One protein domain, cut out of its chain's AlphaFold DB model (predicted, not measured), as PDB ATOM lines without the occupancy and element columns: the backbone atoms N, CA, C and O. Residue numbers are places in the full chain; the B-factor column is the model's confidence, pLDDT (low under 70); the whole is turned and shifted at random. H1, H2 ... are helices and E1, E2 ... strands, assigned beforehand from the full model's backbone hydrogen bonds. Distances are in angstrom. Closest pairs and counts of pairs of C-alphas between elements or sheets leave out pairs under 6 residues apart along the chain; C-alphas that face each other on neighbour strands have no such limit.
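Overview. This is residues 394 to 429, 538 to 611 and 634 to 690 of the 758 residues of the protein "4Fe-4S ferredoxin-type domain-containing protein" of Bradymonadales bacterium V1718 (UniProt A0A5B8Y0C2). One strongly twisted sheet of six strands curls round two helices, H1 and the long H4, which lie on one face of it and meet near their last residues as a corner; the short H5 packs on H4. A hairpin of two short helices, H2 and H3, makes a small head at one side of the body and only grazes the sheet. The printed part has 167 residues, with five named helices and six named strands in the order H1 E1 E2 E3 E4 H2 H3 E5 H4 E6 H5. The sheet runs E1 E3 E4 E5 E2 E6, antiparallel throughout, and the class is mixed, helices and strands. The whole is compact, with a radius of gyration of the C-alphas of 14.8 A and spans of 42 by 39 by 28 A.

Arrangement. Along the printed part, H1 is residues 402 to 413, E1 422 to 425, E2 538 to 544, E3 560 to 563, E4 570 to 574, H2 579 to 586, H3 591 to 598, E5 603 to 610, H4 634 to 653, E6 658 to 660 and H5 672 to 677. H1 and H4 are on the same face of the sheet, making two layers, a sheet with helices on one face. The closest C-alphas of H1 and E3, those of Ala 404 and Tyr 560, are 5.7 A apart. Edge strand E1 is antiparallel to E3, with N 422 and O 563 at 3.0 A, within hydrogen-bond range. E3 and E4 form a hairpin, with N 562 and O 572 at 2.9 A. E4 pairs with E5 through N 573 and O 607, 2.9 A, E5 with E2 through N 541 and O 606, 2.9 A, and E2 with edge strand E6 through N 544 and O 658, 2.8 A. H2 and H3, a helical hairpin, touch at a shallow tilt of 30 degrees, opposite ways, with the C-alphas of Leu 586 and Leu 593 closest at 6.6 A. H4 touches H1 with residues 649 to 653 alone, about perpendicular at 76 degrees; the C-alphas of Gly 410 and Ile 650 are closest, 4.0 A. H4 touches H5 with residues 644 to 652 alone, at a shallow tilt of 8 degrees, opposite ways; the C-alphas of Ala 645 and Ala 675 are closest, 4.9 A. Helix packing is mostly aligned, but only just, with 2 of 3 touching pairs at a shallow tilt. H5 is not on the sheet. In H1, H2, H3, H4 and H5 every O i to N i+4 pair is within hydrogen-bond range.

Along the chain. H1 begins at C-alpha 402, (-38.721, -7.900, -33.807), and is 17.6 A long. E2 is 20.4 A long and E5 23.9 A. H4, 28.6 A, begins at C-alpha 634, (-33.214, -34.932, -12.059). H5 ends at C-alpha 677, (-33.214, -34.904, -29.735).

Size, cuts and confidence. The C-alphas farthest apart, those of Pro 419 and Tyr 589, are 42.4 A apart. Residues 430 to 537 and 612 to 633 are not printed; the C-alpha gaps across these cuts are 21.8 A and 13.3 A. The links E2 to E3 and E6 to H5 are long. Mean pLDDT of the printed part is 92.0, with residues 587 to 590 under 70.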
ATOM      1  N   PRO A 394     -50.142  -4.955 -20.291       96.38
ATOM      2  CA  PRO A 394     -49.342  -5.639 -21.302       96.38
ATOM      3  C   PRO A 394     -48.234  -4.732 -21.856       96.38
ATOM      4  O   PRO A 394     -48.403  -3.512 -21.947       96.38
ATOM      5  N   ALA A 395     -47.093  -5.321 -22.214       95.38
ATOM      6  CA  ALA A 395     -46.015  -4.611 -22.890       95.38
ATOM      7  C   ALA A 395     -46.546  -3.934 -24.163       95.38
ATOM      8  O   ALA A 395     -47.325  -4.525 -24.905       95.38
ATOM      9  N   GLN A 396     -46.135  -2.688 -24.401       93.06
ATOM     10  CA  GLN A 396     -46.638  -1.906 -25.528       93.06
ATOM     11  C   GLN A 396     -46.096  -2.450 -26.852       93.06
ATOM     12  O   GLN A 396     -44.891  -2.680 -26.971       93.06
ATOM     13  N   ASP A 397     -46.969  -2.557 -27.856       92.62
ATOM     14  CA  ASP A 397     -46.646  -3.079 -29.191       92.62
ATOM     15  C   ASP A 397     -45.436  -2.384 -29.832       92.62
ATOM     16  O   ASP A 397     -44.583  -3.042 -30.427       92.62
ATOM     17  N   ALA A 398     -45.309  -1.066 -29.630       92.62
ATOM     18  CA  ALA A 398     -44.204  -0.256 -30.145       92.62
ATOM     19  C   ALA A 398     -42.814  -0.731 -29.678       92.62
ATOM     20  O   ALA A 398     -41.826  -0.487 -30.362       92.62
ATOM     21  N   TRP A 399     -42.736  -1.419 -28.534       93.44
ATOM     22  CA  TRP A 399     -41.479  -1.788 -27.882       93.44
ATOM     23  C   TRP A 399     -41.315  -3.298 -27.693       93.44
ATOM     24  O   TRP A 399     -40.466  -3.725 -26.908       93.44
ATOM     25  N   LEU A 400     -42.108  -4.128 -28.382       93.38
ATOM     26  CA  LEU A 400     -41.973  -5.585 -28.270       93.38
ATOM     27  C   LEU A 400     -40.648  -6.106 -28.838       93.38
ATOM     28  O   LEU A 400     -40.136  -7.120 -28.362       93.38
ATOM     29  N   GLY A 401     -40.093  -5.399 -29.825       92.38
ATOM     30  CA  GLY A 401     -38.927  -5.827 -30.589       92.38
ATOM     31  C   GLY A 401     -39.269  -6.892 -31.636       92.38
ATOM     32  O   GLY A 401     -40.239  -7.641 -31.506       92.38
ATOM     33  N   ALA A 402     -38.454  -6.990 -32.688       93.31
ATOM     34  CA  ALA A 402     -38.721  -7.900 -33.807       93.31
ATOM     35  C   ALA A 402     -38.729  -9.385 -33.398       93.31
ATOM     36  O   ALA A 402     -39.419 -10.198 -34.018       93.31
ATOM     37  N   ILE A 403     -37.999  -9.742 -32.335       95.44
ATOM     38  CA  ILE A 403     -37.942 -11.113 -31.818       95.44
ATOM     39  C   ILE A 403     -39.316 -11.634 -31.378       95.44
ATOM     40  O   ILE A 403     -39.606 -12.811 -31.577       95.44
ATOM     41  N   ALA A 404     -40.198 -10.764 -30.872       96.38
ATOM     42  CA  ALA A 404     -41.553 -11.142 -30.474       96.38
ATOM     43  C   ALA A 404     -42.353 -11.730 -31.646       96.38
ATOM     44  O   ALA A 404     -43.008 -12.757 -31.495       96.38
ATOM     45  N   GLY A 405     -42.239 -11.132 -32.838       96.06
ATOM     46  CA  GLY A 405     -42.897 -11.635 -34.046       96.06
ATOM     47  C   GLY A 405     -42.348 -12.989 -34.502       96.06
ATOM     48  O   GLY A 405     -43.115 -13.859 -34.905       96.06
ATOM     49  N   ARG A 406     -41.029 -13.207 -34.385       97.38
ATOM     50  CA  ARG A 406     -40.394 -14.500 -34.712       97.38
ATOM     51  C   ARG A 406     -40.856 -15.603 -33.765       97.38
ATOM     52  O   ARG A 406     -41.228 -16.684 -34.212       97.38
ATOM     53  N   VAL A 407     -40.899 -15.300 -32.471       98.19
ATOM     54  CA  VAL A 407     -41.395 -16.221 -31.443       98.19
ATOM     55  C   VAL A 407     -42.883 -16.509 -31.623       98.19
ATOM     56  O   VAL A 407     -43.278 -17.655 -31.462       98.19
ATOM     57  N   ALA A 408     -43.699 -15.521 -32.003       98.31
ATOM     58  CA  ALA A 408     -45.120 -15.731 -32.279       98.31
ATOM     59  C   ALA A 408     -45.338 -16.746 -33.413       98.31
ATOM     60  O   ALA A 408     -46.111 -17.684 -33.250       98.31
ATOM     61  N   VAL A 409     -44.602 -16.624 -34.525       98.19
ATOM     62  CA  VAL A 409     -44.646 -17.608 -35.624       98.19
ATOM     63  C   VAL A 409     -44.246 -19.003 -35.135       98.19
ATOM     64  O   VAL A 409     -44.927 -19.986 -35.424       98.19
ATOM     65  N   GLY A 410     -43.167 -19.092 -34.354       97.88
ATOM     66  CA  GLY A 410     -42.715 -20.359 -33.784       97.88
ATOM     67  C   GLY A 410     -43.688 -20.977 -32.780       97.88
ATOM     68  O   GLY A 410     -43.832 -22.194 -32.726       97.88
ATOM     69  N   ALA A 411     -44.379 -20.153 -31.996       98.00
ATOM     70  CA  ALA A 411     -45.405 -20.589 -31.060       98.00
ATOM     71  C   ALA A 411     -46.637 -21.138 -31.799       98.00
ATOM     72  O   ALA A 411     -47.115 -22.217 -31.458       98.00
ATOM     73  N   GLU A 412     -47.091 -20.457 -32.856       98.06
ATOM     74  CA  GLU A 412     -48.182 -20.938 -33.715       98.06
ATOM     75  C   GLU A 412     -47.851 -22.277 -34.386       98.06
ATOM     76  O   GLU A 412     -48.701 -23.163 -34.443       98.06
ATOM     77  N   HIS A 413     -46.597 -22.488 -34.802       96.56
ATOM     78  CA  HIS A 413     -46.147 -23.778 -35.341       96.56
ATOM     79  C   HIS A 413     -46.348 -24.948 -34.360       96.56
ATOM     80  O   HIS A 413     -46.537 -26.091 -34.776       96.56
ATOM     81  N   LEU A 414     -46.314 -24.677 -33.053       96.06
ATOM     82  CA  LEU A 414     -46.470 -25.690 -32.014       96.06
ATOM     83  C   LEU A 414     -47.916 -25.880 -31.538       96.06
ATOM     84  O   LEU A 414     -48.160 -26.769 -30.717       96.06
ATOM     85  N   ARG A 415     -48.873 -25.089 -32.034       96.56
ATOM     86  CA  ARG A 415     -50.243 -25.048 -31.507       96.56
ATOM     87  C   ARG A 415     -50.997 -26.363 -31.633       96.56
ATOM     88  O   ARG A 415     -51.648 -26.779 -30.681       96.56
ATOM     89  N   ASP A 416     -50.840 -27.063 -32.752       96.12
ATOM     90  CA  ASP A 416     -51.484 -28.368 -32.954       96.12
ATOM     91  C   ASP A 416     -50.995 -29.412 -31.936       96.12
ATOM     92  O   ASP A 416     -51.745 -30.299 -31.528       96.12
ATOM     93  N   ARG A 417     -49.735 -29.296 -31.490       95.75
ATOM     94  CA  ARG A 417     -49.136 -30.176 -30.474       95.75
ATOM     95  C   ARG A 417     -49.470 -29.736 -29.047       95.75
ATOM     96  O   ARG A 417     -49.486 -30.575 -28.149       95.75
ATOM     97  N   PHE A 418     -49.732 -28.448 -28.838       96.56
ATOM     98  CA  PHE A 418     -50.061 -27.865 -27.539       96.56
ATOM     99  C   PHE A 418     -51.279 -26.931 -27.658       96.56
ATOM    100  O   PHE A 418     -51.116 -25.716 -27.758       96.56
ATOM    101  N   PRO A 419     -52.509 -27.476 -27.623       94.81
ATOM    102  CA  PRO A 419     -53.727 -26.682 -27.809       94.81
ATOM    103  C   PRO A 419     -53.946 -25.600 -26.739       94.81
ATOM    104  O   PRO A 419     -54.505 -24.553 -27.038       94.81
ATOM    105  N   GLU A 420     -53.455 -25.835 -25.518       93.75
ATOM    106  CA  GLU A 420     -53.523 -24.907 -24.373       93.75
ATOM    107  C   GLU A 420     -52.404 -23.843 -24.395       93.75
ATOM    108  O   GLU A 420     -52.182 -23.132 -23.414       93.75
ATOM    109  N   LEU A 421     -51.621 -23.775 -25.479       96.75
ATOM    110  CA  LEU A 421     -50.535 -22.814 -25.623       96.75
ATOM    111  C   LEU A 421     -51.096 -21.391 -25.672       96.75
ATOM    112  O   LEU A 421     -51.913 -21.058 -26.527       96.75
ATOM    113  N   GLU A 422     -50.547 -20.504 -24.852       96.75
ATOM    114  CA  GLU A 422     -50.809 -19.065 -24.923       96.75
ATOM    115  C   GLU A 422     -49.508 -18.311 -25.189       96.75
ATOM    116  O   GLU A 422     -48.457 -18.647 -24.636       96.75
ATOM    117  N   HIS A 423     -49.561 -17.269 -26.019       97.88
ATOM    118  CA  HIS A 423     -48.451 -16.335 -26.172       97.88
ATOM    119  C   HIS A 423     -48.937 -14.915 -26.433       97.88
ATOM    120  O   HIS A 423     -50.035 -14.696 -26.940       97.88
ATOM    121  N   GLY A 424     -48.104 -13.944 -26.077       98.06
ATOM    122  CA  GLY A 424     -48.441 -12.538 -26.227       98.06
ATOM    123  C   GLY A 424     -47.517 -11.607 -25.446       98.06
ATOM    124  O   GLY A 424     -46.572 -12.062 -24.787       98.06
ATOM    125  N   PRO A 425     -47.797 -10.294 -25.501       97.75
ATOM    126  CA  PRO A 425     -47.119  -9.297 -24.689       97.75
ATOM    127  C   PRO A 425     -47.214  -9.613 -23.193       97.75
ATOM    128  O   PRO A 425     -48.288  -9.901 -22.663       97.75
ATOM    129  N   LEU A 426     -46.087  -9.532 -22.489       97.12
ATOM    130  CA  LEU A 426     -46.026  -9.802 -21.056       97.12
ATOM    131  C   LEU A 426     -46.598  -8.635 -20.239       97.12
ATOM    132  O   LEU A 426     -46.341  -7.478 -20.576       97.12
ATOM    133  N   PRO A 427     -47.315  -8.899 -19.132       96.88
ATOM    134  CA  PRO A 427     -47.759  -7.854 -18.216       96.88
ATOM    135  C   PRO A 427     -46.567  -7.236 -17.473       96.88
ATOM    136  O   PRO A 427     -45.683  -7.950 -16.990       96.88
ATOM    137  N   ARG A 428     -46.526  -5.903 -17.374       95.81
ATOM    138  CA  ARG A 428     -45.386  -5.146 -16.839       95.81
ATOM    139  C   ARG A 428     -45.803  -3.916 -16.039       95.81
ATOM    140  O   ARG A 428     -46.775  -3.252 -16.382       95.81
ATOM    141  N   ASN A 429     -45.009  -3.550 -15.034       96.44
ATOM    142  CA  ASN A 429     -45.192  -2.354 -14.197       96.44
ATOM    143  C   ASN A 429     -44.506  -1.094 -14.768       96.44
ATOM    144  O   ASN A 429     -43.845  -0.355 -14.036       96.44
ATOM    145  N   ALA A 538     -33.167 -21.058 -15.022       94.94
ATOM    146  CA  ALA A 538     -33.481 -20.558 -16.346       94.94
ATOM    147  C   ALA A 538     -32.326 -20.773 -17.325       94.94
ATOM    148  O   ALA A 538     -31.149 -20.721 -16.955       94.94
ATOM    149  N   LEU A 539     -32.687 -20.991 -18.587       94.19
ATOM    150  CA  LEU A 539     -31.772 -21.005 -19.723       94.19
ATOM    151  C   LEU A 539     -32.261 -20.014 -20.774       94.19
ATOM    152  O   LEU A 539     -33.452 -19.718 -20.872       94.19
ATOM    153  N   GLY A 540     -31.321 -19.523 -21.567       93.88
ATOM    154  CA  GLY A 540     -31.580 -18.686 -22.725       93.88
ATOM    155  C   GLY A 540     -30.899 -19.271 -23.947       93.88
ATOM    156  O   GLY A 540     -29.875 -19.943 -23.815       93.88
ATOM    157  N   VAL A 541     -31.464 -19.004 -25.119       95.25
ATOM    158  CA  VAL A 541     -30.802 -19.274 -26.394       95.25
ATOM    159  C   VAL A 541     -30.527 -17.970 -27.126       95.25
ATOM    160  O   VAL A 541     -31.244 -16.979 -26.965       95.25
ATOM    161  N   ILE A 542     -29.483 -18.002 -27.941       95.00
ATOM    162  CA  ILE A 542     -29.095 -16.936 -28.857       95.00
ATOM    163  C   ILE A 542     -29.281 -17.507 -30.259       95.00
ATOM    164  O   ILE A 542     -28.704 -18.542 -30.578       95.00
ATOM    165  N   ALA A 543     -30.114 -16.877 -31.077       96.00
ATOM    166  CA  ALA A 543     -30.467 -17.377 -32.400       96.00
ATOM    167  C   ALA A 543     -30.130 -16.352 -33.479       96.00
ATOM    168  O   ALA A 543     -30.494 -15.186 -33.358       96.00
ATOM    169  N   GLU A 544     -29.462 -16.790 -34.538       95.75
ATOM    170  CA  GLU A 544     -29.171 -15.981 -35.717       95.75
ATOM    171  C   GLU A 544     -30.264 -16.164 -36.775       95.75
ATOM    172  O   GLU A 544     -30.723 -17.279 -37.033       95.75
ATOM    173  N   PHE A 545     -30.664 -15.054 -37.393       96.00
ATOM    174  CA  PHE A 545     -31.676 -14.985 -38.443       96.00
ATOM    175  C   PHE A 545     -31.059 -14.500 -39.771       96.00
ATOM    176  O   PHE A 545     -30.056 -13.786 -39.757       96.00
ATOM    177  N   PRO A 546     -31.676 -14.800 -40.930       93.56
ATOM    178  CA  PRO A 546     -31.147 -14.391 -42.241       93.56
ATOM    179  C   PRO A 546     -31.159 -12.872 -42.462       93.56
ATOM    180  O   PRO A 546     -30.385 -12.325 -43.250       93.56
ATOM    181  N   HIS A 547     -32.057 -12.166 -41.774       90.94
ATOM    182  CA  HIS A 547     -32.254 -10.727 -41.908       90.94
ATOM    183  C   HIS A 547     -32.108 -10.035 -40.557       90.94
ATOM    184  O   HIS A 547     -32.312 -10.646 -39.508       90.94
ATOM    185  N   SER A 548     -31.778  -8.743 -40.592       89.94
ATOM    186  CA  SER A 548     -31.679  -7.943 -39.375       89.94
ATOM    187  C   SER A 548     -32.996  -7.943 -38.596       89.94
ATOM    188  O   SER A 548     -34.083  -7.866 -39.172       89.94
ATOM    189  N   LEU A 549     -32.877  -8.015 -37.270       89.19
ATOM    190  CA  LEU A 549     -33.971  -7.856 -36.317       89.19
ATOM    191  C   LEU A 549     -34.131  -6.397 -35.847       89.19
ATOM    192  O   LEU A 549     -34.850  -6.139 -34.881       89.19
ATOM    193  N   GLY A 550     -33.492  -5.442 -36.530       85.12
ATOM    194  CA  GLY A 550     -33.508  -4.029 -36.163       85.12
ATOM    195  C   GLY A 550     -32.632  -3.742 -34.946       85.12
ATOM    196  O   GLY A 550     -31.518  -4.248 -34.855       85.12
ATOM    197  N   GLU A 551     -33.146  -2.927 -34.027       85.00
ATOM    198  CA  GLU A 551     -32.442  -2.431 -32.839       85.00
ATOM    199  C   GLU A 551     -32.933  -3.178 -31.581       85.00
ATOM    200  O   GLU A 551     -33.838  -2.695 -30.893       85.00
ATOM    201  N   PRO A 552     -32.391  -4.366 -31.239       81.81
ATOM    202  CA  PRO A 552     -32.873  -5.152 -30.097       81.81
ATOM    203  C   PRO A 552     -32.662  -4.448 -28.744       81.81
ATOM    204  O   PRO A 552     -33.367  -4.735 -27.780       81.81
ATOM    205  N   TRP A 553     -31.741  -3.485 -28.679       82.94
ATOM    206  CA  TRP A 553     -31.522  -2.595 -27.533       82.94
ATOM    207  C   TRP A 553     -32.570  -1.478 -27.395       82.94
ATOM    208  O   TRP A 553     -32.643  -0.858 -26.338       82.94
ATOM    209  N   ARG A 554     -33.408  -1.232 -28.413       86.31
ATOM    210  CA  ARG A 554     -34.580  -0.336 -28.330       86.31
ATOM    211  C   ARG A 554     -35.886  -1.116 -28.230       86.31
ATOM    212  O   ARG A 554     -36.898  -0.792 -28.850       86.31
ATOM    213  N   ALA A 555     -35.847  -2.179 -27.443       90.25
ATOM    214  CA  ALA A 555     -36.998  -2.997 -27.138       90.25
ATOM    215  C   ALA A 555     -37.026  -3.319 -25.651       90.25
ATOM    216  O   ALA A 555     -36.027  -3.276 -24.935       90.25
ATOM    217  N   ILE A 556     -38.205  -3.673 -25.173       93.06
ATOM    218  CA  ILE A 556     -38.383  -4.180 -23.828       93.06
ATOM    219  C   ILE A 556     -37.728  -5.582 -23.739       93.06
ATOM    220  O   ILE A 556     -38.158  -6.478 -24.460       93.06
ATOM    221  N   PRO A 557     -36.768  -5.841 -22.820       90.44
ATOM    222  CA  PRO A 557     -36.043  -7.119 -22.778       90.44
ATOM    223  C   PRO A 557     -36.948  -8.331 -22.548       90.44
ATOM    224  O   PRO A 557     -36.780  -9.369 -23.170       90.44
ATOM    225  N   GLN A 558     -37.927  -8.188 -21.651       93.69
ATOM    226  CA  GLN A 558     -38.948  -9.198 -21.375       93.69
ATOM    227  C   GLN A 558     -40.307  -8.681 -21.852       93.69
ATOM    228  O   GLN A 558     -41.159  -8.293 -21.047       93.69
ATOM    229  N   SER A 559     -40.455  -8.542 -23.168       93.88
ATOM    230  CA  SER A 559     -41.648  -7.972 -23.801       93.88
ATOM    231  C   SER A 559     -42.728  -9.001 -24.104       93.88
ATOM    232  O   SER A 559     -43.908  -8.672 -24.062       93.88
ATOM    233  N   TYR A 560     -42.330 -10.235 -24.405       97.56
ATOM    234  CA  TYR A 560     -43.184 -11.267 -24.979       97.56
ATOM    235  C   TYR A 560     -42.968 -12.600 -24.268       97.56
ATOM    236  O   TYR A 560     -41.860 -12.880 -23.801       97.56
ATOM    237  N   GLY A 561     -44.011 -13.417 -24.164       97.88
ATOM    238  CA  GLY A 561     -43.942 -14.706 -23.485       97.88
ATOM    239  C   GLY A 561     -44.767 -15.781 -24.169       97.88
ATOM    240  O   GLY A 561     -45.699 -15.478 -24.909       97.88
ATOM    241  N   VAL A 562     -44.408 -17.030 -23.886       98.25
ATOM    242  CA  VAL A 562     -45.113 -18.243 -24.314       98.25
ATOM    243  C   VAL A 562     -45.295 -19.152 -23.096       98.25
ATOM    244  O   VAL A 562     -44.382 -19.329 -22.283       98.25
ATOM    245  N   HIS A 563     -46.474 -19.744 -22.950       96.00
ATOM    246  CA  HIS A 563     -46.810 -20.684 -21.884       96.00
ATOM    247  C   HIS A 563     -47.677 -21.831 -22.422       96.00
ATOM    248  O   HIS A 563     -48.187 -21.748 -23.532       96.00
ATOM    249  N   GLY A 564     -47.805 -22.923 -21.661       94.94
ATOM    250  CA  GLY A 564     -48.575 -24.106 -22.075       94.94
ATOM    251  C   GLY A 564     -47.829 -25.073 -23.008       94.94
ATOM    252  O   GLY A 564     -48.433 -25.994 -23.543       94.94
ATOM    253  N   VAL A 565     -46.513 -24.900 -23.194       95.56
ATOM    254  CA  VAL A 565     -45.689 -25.722 -24.104       95.56
ATOM    255  C   VAL A 565     -44.845 -26.733 -23.335       95.56
ATOM    256  O   VAL A 565     -43.943 -26.363 -22.576       95.56
ATOM    257  N   GLY A 566     -45.083 -28.021 -23.585       92.50
ATOM    258  CA  GLY A 566     -44.356 -29.128 -22.961       92.50
ATOM    259  C   GLY A 566     -44.895 -29.500 -21.577       92.50
ATOM    260  O   GLY A 566     -45.658 -30.452 -21.459       92.50
ATOM    261  N   ASP A 567     -44.487 -28.771 -20.536       94.88
ATOM    262  CA  ASP A 567     -44.902 -28.982 -19.136       94.88
ATOM    263  C   ASP A 567     -45.339 -27.636 -18.537       94.88
ATOM    264  O   ASP A 567     -44.695 -26.610 -18.761       94.88
ATOM    265  N   SER A 568     -46.415 -27.626 -17.743       93.50
ATOM    266  CA  SER A 568     -46.968 -26.416 -17.108       93.50
ATOM    267  C   SER A 568     -45.991 -25.699 -16.166       93.50
ATOM    268  O   SER A 568     -46.220 -24.561 -15.769       93.50
ATOM    269  N   ARG A 569     -44.902 -26.361 -15.765       95.88
ATOM    270  CA  ARG A 569     -43.826 -25.788 -14.946       95.88
ATOM    271  C   ARG A 569     -42.796 -25.017 -15.766       95.88
ATOM    272  O   ARG A 569     -41.884 -24.452 -15.168       95.88
ATOM    273  N   ILE A 570     -42.910 -25.002 -17.091       97.25
ATOM    274  CA  ILE A 570     -42.012 -24.278 -17.988       97.25
ATOM    275  C   ILE A 570     -42.718 -23.013 -18.478       97.25
ATOM    276  O   ILE A 570     -43.877 -23.034 -18.902       97.25
ATOM    277  N   ARG A 571     -42.006 -21.891 -18.424       96.94
ATOM    278  CA  ARG A 571     -42.489 -20.613 -18.946       96.94
ATOM    279  C   ARG A 571     -41.401 -19.955 -19.771       96.94
ATOM    280  O   ARG A 571     -40.286 -19.805 -19.274       96.94
ATOM    281  N   TYR A 572     -41.729 -19.583 -21.002       98.06
ATOM    282  CA  TYR A 572     -40.799 -18.970 -21.940       98.06
ATOM    283  C   TYR A 572     -41.046 -17.470 -21.969       98.06
ATOM    284  O   TYR A 572     -42.188 -17.020 -22.059       98.06
ATOM    285  N   GLU A 573     -39.980 -16.695 -21.878       96.25
ATOM    286  CA  GLU A 573     -40.044 -15.244 -21.795       96.25
ATOM    287  C   GLU A 573     -38.879 -14.636 -22.567       96.25
ATOM    288  O   GLU A 573     -37.776 -15.194 -22.625       96.25
ATOM    289  N   GLY A 574     -39.125 -13.454 -23.131       93.94
ATOM    290  CA  GLY A 574     -38.069 -12.639 -23.705       93.94
ATOM    291  C   GLY A 574     -36.988 -12.363 -22.672       93.94
ATOM    292  O   GLY A 574     -37.264 -12.249 -21.474       93.94
ATOM    293  N   PHE A 575     -35.756 -12.255 -23.141       91.94
ATOM    294  CA  PHE A 575     -34.698 -11.567 -22.425       91.94
ATOM    295  C   PHE A 575     -33.805 -10.878 -23.450       91.94
ATOM    296  O   PHE A 575     -33.807 -11.221 -24.630       91.94
ATOM    297  N   TYR A 576     -33.026  -9.917 -22.978       89.31
ATOM    298  CA  TYR A 576     -31.988  -9.296 -23.775       89.31
ATOM    299  C   TYR A 576     -30.798  -9.003 -22.872       89.31
ATOM    300  O   TYR A 576     -30.956  -8.408 -21.801       89.31
ATOM    301  N   VAL A 577     -29.617  -9.439 -23.298       84.00
ATOM    302  CA  VAL A 577     -28.336  -9.011 -22.745       84.00
ATOM    303  C   VAL A 577     -27.587  -8.164 -23.781       84.00
ATOM    304  O   VAL A 577     -27.529  -8.559 -24.950       84.00
ATOM    305  N   PRO A 578     -27.008  -7.016 -23.379       83.81
ATOM    306  CA  PRO A 578     -26.167  -6.197 -24.249       83.81
ATOM    307  C   PRO A 578     -24.934  -6.948 -24.786       83.81
ATOM    308  O   PRO A 578     -24.493  -7.909 -24.147       83.81
ATOM    309  N   PRO A 579     -24.316  -6.481 -25.888       86.19
ATOM    310  CA  PRO A 579     -23.219  -7.173 -26.578       86.19
ATOM    311  C   PRO A 579     -22.050  -7.610 -25.679       86.19
ATOM    312  O   PRO A 579     -21.669  -8.779 -25.709       86.19
ATOM    313  N   GLY A 580     -21.533  -6.732 -24.809       80.38
ATOM    314  CA  GLY A 580     -20.448  -7.083 -23.877       80.38
ATOM    315  C   GLY A 580     -20.790  -8.251 -22.939       80.38
ATOM    316  O   GLY A 580     -19.978  -9.153 -22.726       80.38
ATOM    317  N   LEU A 581     -22.026  -8.291 -22.428       79.94
ATOM    318  CA  LEU A 581     -22.513  -9.392 -21.588       79.94
ATOM    319  C   LEU A 581     -22.880 -10.638 -22.406       79.94
ATOM    320  O   LEU A 581     -22.703 -11.758 -21.926       79.94
ATOM    321  N   MET A 582     -23.351 -10.468 -23.644       86.56
ATOM    322  CA  MET A 582     -23.599 -11.570 -24.574       86.56
ATOM    323  C   MET A 582     -22.300 -12.312 -24.900       86.56
ATOM    324  O   MET A 582     -22.264 -13.539 -24.823       86.56
ATOM    325  N   ALA A 583     -21.217 -11.583 -25.179       83.69
ATOM    326  CA  ALA A 583     -19.904 -12.168 -25.431       83.69
ATOM    327  C   ALA A 583     -19.405 -12.982 -24.227       83.69
ATOM    328  O   ALA A 583     -18.974 -14.127 -24.367       83.69
ATOM    329  N   ALA A 584     -19.563 -12.429 -23.021       77.50
ATOM    330  CA  ALA A 584     -19.273 -13.130 -21.775       77.50
ATOM    331  C   ALA A 584     -20.091 -14.427 -21.597       77.50
ATOM    332  O   ALA A 584     -19.570 -15.431 -21.092       77.50
ATOM    333  N   ALA A 585     -21.357 -14.431 -22.025       77.31
ATOM    334  CA  ALA A 585     -22.219 -15.608 -21.973       77.31
ATOM    335  C   ALA A 585     -21.805 -16.691 -22.990       77.31
ATOM    336  O   ALA A 585     -21.781 -17.875 -22.638       77.31
ATOM    337  N   LEU A 586     -21.424 -16.289 -24.208       77.50
ATOM    338  CA  LEU A 586     -21.003 -17.180 -25.299       77.50
ATOM    339  C   LEU A 586     -19.674 -17.908 -25.024       77.50
ATOM    340  O   LEU A 586     -19.449 -18.995 -25.555       77.50
ATOM    341  N   GLY A 587     -18.844 -17.401 -24.107       69.06
ATOM    342  CA  GLY A 587     -17.780 -18.186 -23.485       69.06
ATOM    343  C   GLY A 587     -16.372 -17.783 -23.903       69.06
ATOM    344  O   GLY A 587     -15.869 -16.786 -23.417       69.06
ATOM    345  N   GLU A 588     -15.666 -18.627 -24.651       65.88
ATOM    346  CA  GLU A 588     -14.254 -18.382 -24.976       65.88
ATOM    347  C   GLU A 588     -14.105 -17.462 -26.188       65.88
ATOM    348  O   GLU A 588     -14.880 -17.547 -27.139       65.88
ATOM    349  N   TYR A 589     -13.075 -16.614 -26.168       66.12
ATOM    350  CA  TYR A 589     -12.748 -15.765 -27.305       66.12
ATOM    351  C   TYR A 589     -12.160 -16.611 -28.440       66.12
ATOM    352  O   TYR A 589     -11.038 -17.106 -28.352       66.12
ATOM    353  N   ASN A 590     -12.937 -16.802 -29.502       69.56
ATOM    354  CA  ASN A 590     -12.573 -17.593 -30.673       69.56
ATOM    355  C   ASN A 590     -13.325 -17.089 -31.920       69.56
ATOM    356  O   ASN A 590     -14.143 -16.171 -31.842       69.56
ATOM    357  N   ASP A 591     -13.064 -17.699 -33.077       76.19
ATOM    358  CA  ASP A 591     -13.710 -17.311 -34.339       76.19
ATOM    359  C   ASP A 591     -15.235 -17.494 -34.309       76.19
ATOM    360  O   ASP A 591     -15.959 -16.734 -34.950       76.19
ATOM    361  N   ALA A 592     -15.743 -18.452 -33.525       79.88
ATOM    362  CA  ALA A 592     -17.179 -18.627 -33.349       79.88
ATOM    363  C   ALA A 592     -17.793 -17.450 -32.576       79.88
ATOM    364  O   ALA A 592     -18.828 -16.937 -32.998       79.88
ATOM    365  N   LEU A 593     -17.148 -16.974 -31.502       83.69
ATOM    366  CA  LEU A 593     -17.568 -15.763 -30.795       83.69
ATOM    367  C   LEU A 593     -17.573 -14.560 -31.742       83.69
ATOM    368  O   LEU A 593     -18.581 -13.867 -31.814       83.69
ATOM    369  N   ASN A 594     -16.493 -14.339 -32.498       83.81
ATOM    370  CA  ASN A 594     -16.428 -13.222 -33.447       83.81
ATOM    371  C   ASN A 594     -17.554 -13.305 -34.484       83.81
ATOM    372  O   ASN A 594     -18.256 -12.323 -34.685       83.81
ATOM    373  N   SER A 595     -17.824 -14.493 -35.038       87.88
ATOM    374  CA  SER A 595     -18.957 -14.703 -35.947       87.88
ATOM    375  C   SER A 595     -20.305 -14.334 -35.318       87.88
ATOM    376  O   SER A 595     -21.150 -13.759 -35.999       87.88
ATOM    377  N   TRP A 596     -20.526 -14.637 -34.035       90.06
ATOM    378  CA  TRP A 596     -21.744 -14.224 -33.330       90.06
ATOM    379  C   TRP A 596     -21.814 -12.708 -33.124       90.06
ATOM    380  O   TRP A 596     -22.885 -12.120 -33.280       90.06
ATOM    381  N   MET A 597     -20.686 -12.077 -32.794       89.38
ATOM    382  CA  MET A 597     -20.610 -10.635 -32.545       89.38
ATOM    383  C   MET A 597     -20.680  -9.800 -33.835       89.38
ATOM    384  O   MET A 597     -21.236  -8.703 -33.807       89.38
ATOM    385  N   ASP A 598     -20.216 -10.331 -34.969       88.00
ATOM    386  CA  ASP A 598     -20.377  -9.732 -36.305       88.00
ATOM    387  C   ASP A 598     -21.845  -9.764 -36.771       88.00
ATOM    388  O   ASP A 598     -22.305  -8.896 -37.514       88.00
ATOM    389  N   SER A 599     -22.607 -10.753 -36.300       88.31
ATOM    390  CA  SER A 599     -24.015 -10.960 -36.645       88.31
ATOM    391  C   SER A 599     -24.999 -10.347 -35.647       88.31
ATOM    392  O   SER A 599     -26.195 -10.617 -35.749       88.31
ATOM    393  N   VAL A 600     -24.555  -9.521 -34.692       88.44
ATOM    394  CA  VAL A 600     -25.379  -9.065 -33.552       88.44
ATOM    395  C   VAL A 600     -26.720  -8.429 -33.963       88.44
ATOM    396  O   VAL A 600     -27.742  -8.671 -33.322       88.44
ATOM    397  N   ASN A 601     -26.776  -7.732 -35.103       88.31
ATOM    398  CA  ASN A 601     -28.004  -7.108 -35.630       88.31
ATOM    399  C   ASN A 601     -29.013  -8.107 -36.216       88.31
ATOM    400  O   ASN A 601     -30.132  -7.729 -36.567       88.31
ATOM    401  N   ARG A 602     -28.620  -9.372 -36.366       92.31
ATOM    402  CA  ARG A 602     -29.450 -10.505 -36.797       92.31
ATOM    403  C   ARG A 602     -29.696 -11.502 -35.666       92.31
ATOM    404  O   ARG A 602     -30.254 -12.569 -35.908       92.31
ATOM    405  N   VAL A 603     -29.265 -11.182 -34.449       92.88
ATOM    406  CA  VAL A 603     -29.367 -12.075 -33.300       92.88
ATOM    407  C   VAL A 603     -30.618 -11.764 -32.486       92.88
ATOM    408  O   VAL A 603     -30.844 -10.638 -32.051       92.88
ATOM    409  N   GLY A 604     -31.427 -12.793 -32.255       94.19
ATOM    410  CA  GLY A 604     -32.550 -12.785 -31.329       94.19
ATOM    411  C   GLY A 604     -32.231 -13.579 -30.069       94.19
ATOM    412  O   GLY A 604     -31.581 -14.622 -30.126       94.19
ATOM    413  N   GLN A 605     -32.716 -13.101 -28.928       95.19
ATOM    414  CA  GLN A 605     -32.538 -13.748 -27.631       95.19
ATOM    415  C   GLN A 605     -33.907 -14.080 -27.037       95.19
ATOM    416  O   GLN A 605     -34.827 -13.260 -27.062       95.19
ATOM    417  N   PHE A 606     -34.059 -15.300 -26.533       97.06
ATOM    418  CA  PHE A 606     -35.286 -15.732 -25.865       97.06
ATOM    419  C   PHE A 606     -34.980 -16.880 -24.916       97.06
ATOM    420  O   PHE A 606     -34.077 -17.678 -25.173       97.06
ATOM    421  N   GLY A 607     -35.678 -16.947 -23.789       96.88
ATOM    422  CA  GLY A 607     -35.336 -17.876 -22.724       96.88
ATOM    423  C   GLY A 607     -36.551 -18.507 -22.087       96.88
ATOM    424  O   GLY A 607     -37.690 -18.303 -22.504       96.88
ATOM    425  N   PHE A 608     -36.293 -19.309 -21.067       97.38
ATOM    426  CA  PHE A 608     -37.329 -19.912 -20.255       97.38
ATOM    427  C   PHE A 608     -36.839 -20.152 -18.836       97.38
ATOM    428  O   PHE A 608     -35.643 -20.302 -18.585       97.38
ATOM    429  N   MET A 609     -37.789 -20.239 -17.914       97.06
ATOM    430  CA  MET A 609     -37.562 -20.644 -16.534       97.06
ATOM    431  C   MET A 609     -38.386 -21.880 -16.187       97.06
ATOM    432  O   MET A 609     -39.420 -22.160 -16.801       97.06
ATOM    433  N   VAL A 610     -37.917 -22.608 -15.178       97.00
ATOM    434  CA  VAL A 610     -38.562 -23.814 -14.660       97.00
ATOM    435  C   VAL A 610     -39.013 -23.596 -13.218       97.00
ATOM    436  O   VAL A 610     -38.222 -23.195 -12.364       97.00
ATOM    437  N   ARG A 611     -40.273 -23.924 -12.922       96.62
ATOM    438  CA  ARG A 611     -40.813 -23.998 -11.558       96.62
ATOM    439  C   ARG A 611     -40.226 -25.211 -10.829       96.62
ATOM    440  O   ARG A 611     -40.537 -26.358 -11.152       96.62
ATOM    441  N   PRO A 634     -32.890 -34.222 -10.821       95.56
ATOM    442  CA  PRO A 634     -33.214 -34.932 -12.059       95.56
ATOM    443  C   PRO A 634     -34.523 -34.460 -12.715       95.56
ATOM    444  O   PRO A 634     -34.578 -34.338 -13.934       95.56
ATOM    445  N   ASP A 635     -35.543 -34.135 -11.914       95.88
ATOM    446  CA  ASP A 635     -36.819 -33.578 -12.392       95.88
ATOM    447  C   ASP A 635     -36.624 -32.201 -13.046       95.88
ATOM    448  O   ASP A 635     -37.020 -32.007 -14.192       95.88
ATOM    449  N   VAL A 636     -35.920 -31.277 -12.381       96.62
ATOM    450  CA  VAL A 636     -35.621 -29.949 -12.948       96.62
ATOM    451  C   VAL A 636     -34.762 -30.067 -14.206       96.62
ATOM    452  O   VAL A 636     -35.034 -29.391 -15.191       96.62
ATOM    453  N   LEU A 637     -33.755 -30.944 -14.213       96.38
ATOM    454  CA  LEU A 637     -32.929 -31.185 -15.395       96.38
ATOM    455  C   LEU A 637     -33.771 -31.685 -16.575       96.38
ATOM    456  O   LEU A 637     -33.584 -31.212 -17.691       96.38
ATOM    457  N   SER A 638     -34.708 -32.606 -16.330       96.56
ATOM    458  CA  SER A 638     -35.632 -33.100 -17.358       96.56
ATOM    459  C   SER A 638     -36.449 -31.956 -17.968       96.56
ATOM    460  O   SER A 638     -36.477 -31.794 -19.188       96.56
ATOM    461  N   LEU A 639     -37.020 -31.091 -17.125       97.06
ATOM    462  CA  LEU A 639     -37.765 -29.909 -17.567       97.06
ATOM    463  C   LEU A 639     -36.896 -28.927 -18.349       97.06
ATOM    464  O   LEU A 639     -37.345 -28.386 -19.351       97.06
ATOM    465  N   MET A 640     -35.644 -28.720 -17.935       96.81
ATOM    466  CA  MET A 640     -34.716 -27.856 -18.666       96.81
ATOM    467  C   MET A 640     -34.399 -28.409 -20.057       96.81
ATOM    468  O   MET A 640     -34.335 -27.640 -21.008       96.81
ATOM    469  N   LYS A 641     -34.258 -29.730 -20.208       96.88
ATOM    470  CA  LYS A 641     -34.051 -30.352 -21.523       96.88
ATOM    471  C   LYS A 641     -35.292 -30.233 -22.416       96.88
ATOM    472  O   LYS A 641     -35.156 -29.913 -23.591       96.88
ATOM    473  N   ILE A 642     -36.488 -30.442 -21.857       96.75
ATOM    474  CA  ILE A 642     -37.768 -30.260 -22.570       96.75
ATOM    475  C   ILE A 642     -37.940 -28.798 -22.998       96.75
ATOM    476  O   ILE A 642     -38.270 -28.526 -24.151       96.75
ATOM    477  N   GLY A 643     -37.689 -27.859 -22.085       97.19
ATOM    478  CA  GLY A 643     -37.763 -26.427 -22.354       97.19
ATOM    479  C   GLY A 643     -36.791 -26.006 -23.449       97.19
ATOM    480  O   GLY A 643     -37.177 -25.319 -24.387       97.19
ATOM    481  N   LEU A 644     -35.552 -26.494 -23.401       97.19
ATOM    482  CA  LEU A 644     -34.552 -26.173 -24.413       97.19
ATOM    483  C   LEU A 644     -34.923 -26.713 -25.800       97.19
ATOM    484  O   LEU A 644     -34.813 -25.978 -26.778       97.19
ATOM    485  N   ALA A 645     -35.409 -27.957 -25.875       97.06
ATOM    486  CA  ALA A 645     -35.876 -28.566 -27.121       97.06
ATOM    487  C   ALA A 645     -37.015 -27.754 -27.762       97.06
ATOM    488  O   ALA A 645     -36.921 -27.361 -28.924       97.06
ATOM    489  N   ASN A 646     -38.059 -27.441 -26.985       97.44
ATOM    490  CA  ASN A 646     -39.200 -26.664 -27.473       97.44
ATOM    491  C   ASN A 646     -38.807 -25.230 -27.842       97.44
ATOM    492  O   ASN A 646     -39.278 -24.718 -28.851       97.44
ATOM    493  N   LEU A 647     -37.934 -24.583 -27.064       98.06
ATOM    494  CA  LEU A 647     -37.459 -23.239 -27.381       98.06
ATOM    495  C   LEU A 647     -36.671 -23.221 -28.696       98.06
ATOM    496  O   LEU A 647     -36.886 -22.338 -29.518       98.06
ATOM    497  N   CYS A 648     -35.804 -24.207 -28.934       98.12
ATOM    498  CA  CYS A 648     -35.104 -24.317 -30.212       98.12
ATOM    499  C   CYS A 648     -36.086 -24.516 -31.373       98.12
ATOM    500  O   CYS A 648     -35.941 -23.868 -32.402       98.12
ATOM    501  N   GLU A 649     -37.114 -25.351 -31.201       97.44
ATOM    502  CA  GLU A 649     -38.150 -25.550 -32.220       97.44
ATOM    503  C   GLU A 649     -38.944 -24.265 -32.504       97.44
ATOM    504  O   GLU A 649     -39.138 -23.933 -33.671       97.44
ATOM    505  N   ILE A 650     -39.311 -23.494 -31.471       98.19
ATOM    506  CA  ILE A 650     -39.942 -22.169 -31.620       98.19
ATOM    507  C   ILE A 650     -39.041 -21.244 -32.445       98.19
ATOM    508  O   ILE A 650     -39.495 -20.623 -33.402       98.19
ATOM    509  N   MET A 651     -37.757 -21.150 -32.105       98.38
ATOM    510  CA  MET A 651     -36.843 -20.222 -32.779       98.38
ATOM    511  C   MET A 651     -36.573 -20.642 -34.233       98.38
ATOM    512  O   MET A 651     -36.598 -19.788 -35.120       98.38
ATOM    513  N   LEU A 652     -36.387 -21.940 -34.502       98.38
ATOM    514  CA  LEU A 652     -36.213 -22.482 -35.858       98.38
ATOM    515  C   LEU A 652     -37.466 -22.271 -36.716       98.38
ATOM    516  O   LEU A 652     -37.364 -21.786 -37.839       98.38
ATOM    517  N   ALA A 653     -38.655 -22.569 -36.184       97.12
ATOM    518  CA  ALA A 653     -39.918 -22.315 -36.878       97.12
ATOM    519  C   ALA A 653     -40.170 -20.811 -37.095       97.12
ATOM    520  O   ALA A 653     -40.773 -20.418 -38.091       97.12
ATOM    521  N   GLY A 654     -39.645 -19.960 -36.208       96.88
ATOM    522  CA  GLY A 654     -39.595 -18.507 -36.371       96.88
ATOM    523  C   GLY A 654     -38.604 -18.014 -37.436       96.88
ATOM    524  O   GLY A 654     -38.579 -16.814 -37.722       96.88
ATOM    525  N   GLY A 655     -37.806 -18.907 -38.033       97.25
ATOM    526  CA  GLY A 655     -36.859 -18.612 -39.109       97.25
ATOM    527  C   GLY A 655     -35.400 -18.454 -38.673       97.25
ATOM    528  O   GLY A 655     -34.627 -17.855 -39.418       97.25
ATOM    529  N   ALA A 656     -35.019 -18.928 -37.484       97.81
ATOM    530  CA  ALA A 656     -33.610 -18.987 -37.096       97.81
ATOM    531  C   ALA A 656     -32.849 -20.024 -37.940       97.81
ATOM    532  O   ALA A 656     -33.349 -21.122 -38.177       97.81
ATOM    533  N   GLU A 657     -31.624 -19.697 -38.345       96.06
ATOM    534  CA  GLU A 657     -30.743 -20.596 -39.112       96.06
ATOM    535  C   GLU A 657     -29.763 -21.346 -38.204       96.06
ATOM    536  O   GLU A 657     -29.339 -22.463 -38.502       96.06
ATOM    537  N   ARG A 658     -29.406 -20.723 -37.078       94.94
ATOM    538  CA  ARG A 658     -28.411 -21.223 -36.131       94.94
ATOM    539  C   ARG A 658     -28.753 -20.768 -34.722       94.94
ATOM    540  O   ARG A 658     -29.092 -19.606 -34.514       94.94
ATOM    541  N   ILE A 659     -28.649 -21.670 -33.749       95.81
ATOM    542  CA  ILE A 659     -28.996 -21.399 -32.352       95.81
ATOM    543  C   ILE A 659     -27.875 -21.867 -31.430       95.81
ATOM    544  O   ILE A 659     -27.595 -23.062 -31.345       95.81
ATOM    545  N   ASN A 660     -27.302 -20.940 -30.670       93.50
ATOM    546  CA  ASN A 660     -26.472 -21.271 -29.526       93.50
ATOM    547  C   ASN A 660     -27.350 -21.517 -28.293       93.50
ATOM    548  O   ASN A 660     -28.121 -20.655 -27.866       93.50
ATOM    549  N   ILE A 661     -27.213 -22.707 -27.711       91.81
ATOM    550  CA  ILE A 661     -28.052 -23.176 -26.600       91.81
ATOM    551  C   ILE A 661     -27.403 -23.034 -25.217       91.81
ATOM    552  O   ILE A 661     -27.993 -23.443 -24.217       91.81
ATOM    553  N   GLY A 662     -26.173 -22.515 -25.137       85.56
ATOM    554  CA  GLY A 662     -25.464 -22.346 -23.865       85.56
ATOM    555  C   GLY A 662     -25.145 -23.654 -23.119       85.56
ATOM    556  O   GLY A 662     -24.898 -23.627 -21.907       85.56
ATOM    557  N   VAL A 663     -25.149 -24.802 -23.813       87.69
ATOM    558  CA  VAL A 663     -24.822 -26.125 -23.253       87.69
ATOM    559  C   VAL A 663     -23.420 -26.548 -23.683       87.69
ATOM    560  O   VAL A 663     -23.131 -26.719 -24.862       87.69
ATOM    561  N   ARG A 664     -22.533 -26.750 -22.708       83.06
ATOM    562  CA  ARG A 664     -21.133 -27.124 -22.939       83.06
ATOM    563  C   ARG A 664     -21.024 -28.485 -23.617       83.06
ATOM    564  O   ARG A 664     -21.659 -29.448 -23.189       83.06
ATOM    565  N   GLY A 665     -20.139 -28.561 -24.607       81.12
ATOM    566  CA  GLY A 665     -19.877 -29.778 -25.373       81.12
ATOM    567  C   GLY A 665     -20.935 -30.095 -26.430       81.12
ATOM    568  O   GLY A 665     -20.772 -31.080 -27.141       81.12
ATOM    569  N   LEU A 666     -21.979 -29.270 -26.558       83.62
ATOM    570  CA  LEU A 666     -22.921 -29.317 -27.671       83.62
ATOM    571  C   LEU A 666     -22.696 -28.097 -28.566       83.62
ATOM    572  O   LEU A 666     -22.508 -26.986 -28.074       83.62
ATOM    573  N   GLY A 667     -22.660 -28.333 -29.877       85.00
ATOM    574  CA  GLY A 667     -22.559 -27.276 -30.878       85.00
ATOM    575  C   GLY A 667     -23.886 -26.551 -31.095       85.00
ATOM    576  O   GLY A 667     -24.890 -26.839 -30.439       85.00
ATOM    577  N   ASP A 668     -23.885 -25.626 -32.050       91.00
ATOM    578  CA  ASP A 668     -25.089 -24.887 -32.415       91.00
ATOM    579  C   ASP A 668     -26.151 -25.810 -33.051       91.00
ATOM    580  O   ASP A 668     -25.849 -26.805 -33.719       91.00
ATOM    581  N   ILE A 669     -27.422 -25.463 -32.850       93.88
ATOM    582  CA  ILE A 669     -28.581 -26.186 -33.380       93.88
ATOM    583  C   ILE A 669     -29.082 -25.479 -34.641       93.88
ATOM    584  O   ILE A 669     -29.335 -24.278 -34.615       93.88
ATOM    585  N   ALA A 670     -29.255 -26.232 -35.728       93.81
ATOM    586  CA  ALA A 670     -29.717 -25.715 -37.023       93.81
ATOM    587  C   ALA A 670     -30.854 -26.549 -37.649       93.81
ATOM    588  O   ALA A 670     -31.257 -26.314 -38.783       93.81
ATOM    589  N   SER A 671     -31.369 -27.565 -36.944       94.56
ATOM    590  CA  SER A 671     -32.475 -28.397 -37.434       94.56
ATOM    591  C   SER A 671     -33.435 -28.789 -36.319       94.56
ATOM    592  O   SER A 671     -33.044 -28.958 -35.160       94.56
ATOM    593  N   VAL A 672     -34.707 -28.954 -36.688       91.69
ATOM    594  CA  VAL A 672     -35.783 -29.330 -35.762       91.69
ATOM    595  C   VAL A 672     -35.556 -30.731 -35.188       91.69
ATOM    596  O   VAL A 672     -35.823 -30.958 -34.010       91.69
ATOM    597  N   ASP A 673     -35.003 -31.657 -35.972       91.88
ATOM    598  CA  ASP A 673     -34.704 -33.011 -35.496       91.88
ATOM    599  C   ASP A 673     -33.626 -33.002 -34.406       91.88
ATOM    600  O   ASP A 673     -33.788 -33.655 -33.372       91.88
ATOM    601  N   HIS A 674     -32.568 -32.198 -34.577       91.38
ATOM    602  CA  HIS A 674     -31.555 -32.026 -33.536       91.38
ATOM    603  C   HIS A 674     -32.143 -31.334 -32.294       91.38
ATOM    604  O   HIS A 674     -31.907 -31.791 -31.178       91.38
ATOM    605  N   ALA A 675     -32.973 -30.299 -32.471       92.88
ATOM    606  CA  ALA A 675     -33.673 -29.646 -31.361       92.88
ATOM    607  C   ALA A 675     -34.510 -30.643 -30.539       92.88
ATOM    608  O   ALA A 675     -34.403 -30.682 -29.313       92.88
ATOM    609  N   ARG A 676     -35.293 -31.500 -31.204       91.00
ATOM    610  CA  ARG A 676     -36.124 -32.528 -30.555       91.00
ATOM    611  C   ARG A 676     -35.293 -33.602 -29.852       91.00
ATOM    612  O   ARG A 676     -35.713 -34.106 -28.814       91.00
ATOM    613  N   ALA A 677     -34.105 -33.928 -30.361       91.25
ATOM    614  CA  ALA A 677     -33.214 -34.904 -29.735       91.25
ATOM    615  C   ALA A 677     -32.659 -34.438 -28.371       91.25
ATOM    616  O   ALA A 677     -32.366 -35.280 -27.518       91.25
ATOM    617  N   LEU A 678     -32.597 -33.122 -28.106       90.56
ATOM    618  CA  LEU A 678     -32.056 -32.558 -26.857       90.56
ATOM    619  C   LEU A 678     -32.740 -33.094 -25.589       90.56
ATOM    620  O   LEU A 678     -32.088 -33.237 -24.551       90.56
ATOM    621  N   SER A 679     -34.031 -33.449 -25.647       86.12
ATOM    622  CA  SER A 679     -34.740 -34.053 -24.508       86.12
ATOM    623  C   SER A 679     -34.172 -35.419 -24.108       86.12
ATOM    624  O   SER A 679     -34.240 -35.805 -22.938       86.12
ATOM    625  N   SER A 680     -33.552 -36.122 -25.054       83.25
ATOM    626  CA  SER A 680     -32.997 -37.470 -24.902       83.25
ATOM    627  C   SER A 680     -31.472 -37.478 -24.750       83.25
ATOM    628  O   SER A 680     -30.913 -38.479 -24.313       83.25
ATOM    629  N   GLU A 681     -30.807 -36.351 -25.010       84.25
ATOM    630  CA  GLU A 681     -29.350 -36.216 -24.934       84.25
ATOM    631  C   GLU A 681     -28.765 -36.475 -23.538       84.25
ATOM    632  O   GLU A 681     -29.408 -36.243 -22.506       84.25
ATOM    633  N   GLY A 682     -27.492 -36.873 -23.491       89.75
ATOM    634  CA  GLY A 682     -26.724 -37.131 -22.264       89.75
ATOM    635  C   GLY A 682     -26.331 -35.876 -21.467       89.75
ATOM    636  O   GLY A 682     -25.254 -35.840 -20.867       89.75
ATOM    637  N   ILE A 683     -27.168 -34.831 -21.473       92.25
ATOM    638  CA  ILE A 683     -26.919 -33.545 -20.809       92.25
ATOM    639  C   ILE A 683     -26.942 -33.729 -19.291       92.25
ATOM    640  O   ILE A 683     -27.906 -34.237 -18.717       92.25
ATOM    641  N   LYS A 684     -25.877 -33.269 -18.634       92.75
ATOM    642  CA  LYS A 684     -25.707 -33.305 -17.180       92.75
ATOM    643  C   LYS A 684     -25.713 -31.873 -16.630       92.75
ATOM    644  O   LYS A 684     -25.381 -30.953 -17.375       92.75
ATOM    645  N   PRO A 685     -26.035 -31.648 -15.341       91.25
ATOM    646  CA  PRO A 685     -26.175 -30.296 -14.786       91.25
ATOM    647  C   PRO A 685     -24.974 -29.371 -15.027       91.25
ATOM    648  O   PRO A 685     -25.156 -28.207 -15.357       91.25
ATOM    649  N   TRP A 686     -23.745 -29.886 -14.953       88.00
ATOM    650  CA  TRP A 686     -22.523 -29.099 -15.167       88.00
ATOM    651  C   TRP A 686     -22.250 -28.726 -16.633       88.00
ATOM    652  O   TRP A 686     -21.373 -27.896 -16.893       88.00
ATOM    653  N   HIS A 687     -22.969 -29.328 -17.588       89.25
ATOM    654  CA  HIS A 687     -22.953 -28.879 -18.981       89.25
ATOM    655  C   HIS A 687     -23.753 -27.583 -19.156       89.25
ATOM    656  O   HIS A 687     -23.485 -26.827 -20.083       89.25
ATOM    657  N   LEU A 688     -24.719 -27.309 -18.278       88.75
ATOM    658  CA  LEU A 688     -25.570 -26.127 -18.364       88.75
ATOM    659  C   LEU A 688     -24.838 -24.882 -17.842       88.75
ATOM    660  O   LEU A 688     -24.020 -24.977 -16.924       88.75
ATOM    661  N   SER A 689     -25.209 -23.712 -18.362       84.25
ATOM    662  CA  SER A 689     -24.823 -22.403 -17.807       84.25
ATOM    663  C   SER A 689     -26.067 -21.601 -17.390       84.25
ATOM    664  O   SER A 689     -26.391 -20.599 -18.024       84.25
ATOM    665  N   PRO A 690     -26.834 -22.071 -16.389       88.44
ATOM    666  CA  PRO A 690     -28.107 -21.462 -16.037       88.44
ATOM    667  C   PRO A 690     -27.947 -20.178 -15.228       88.44
ATOM    668  O   PRO A 690     -27.035 -20.037 -14.411       88.44
TER     669      PRO A 690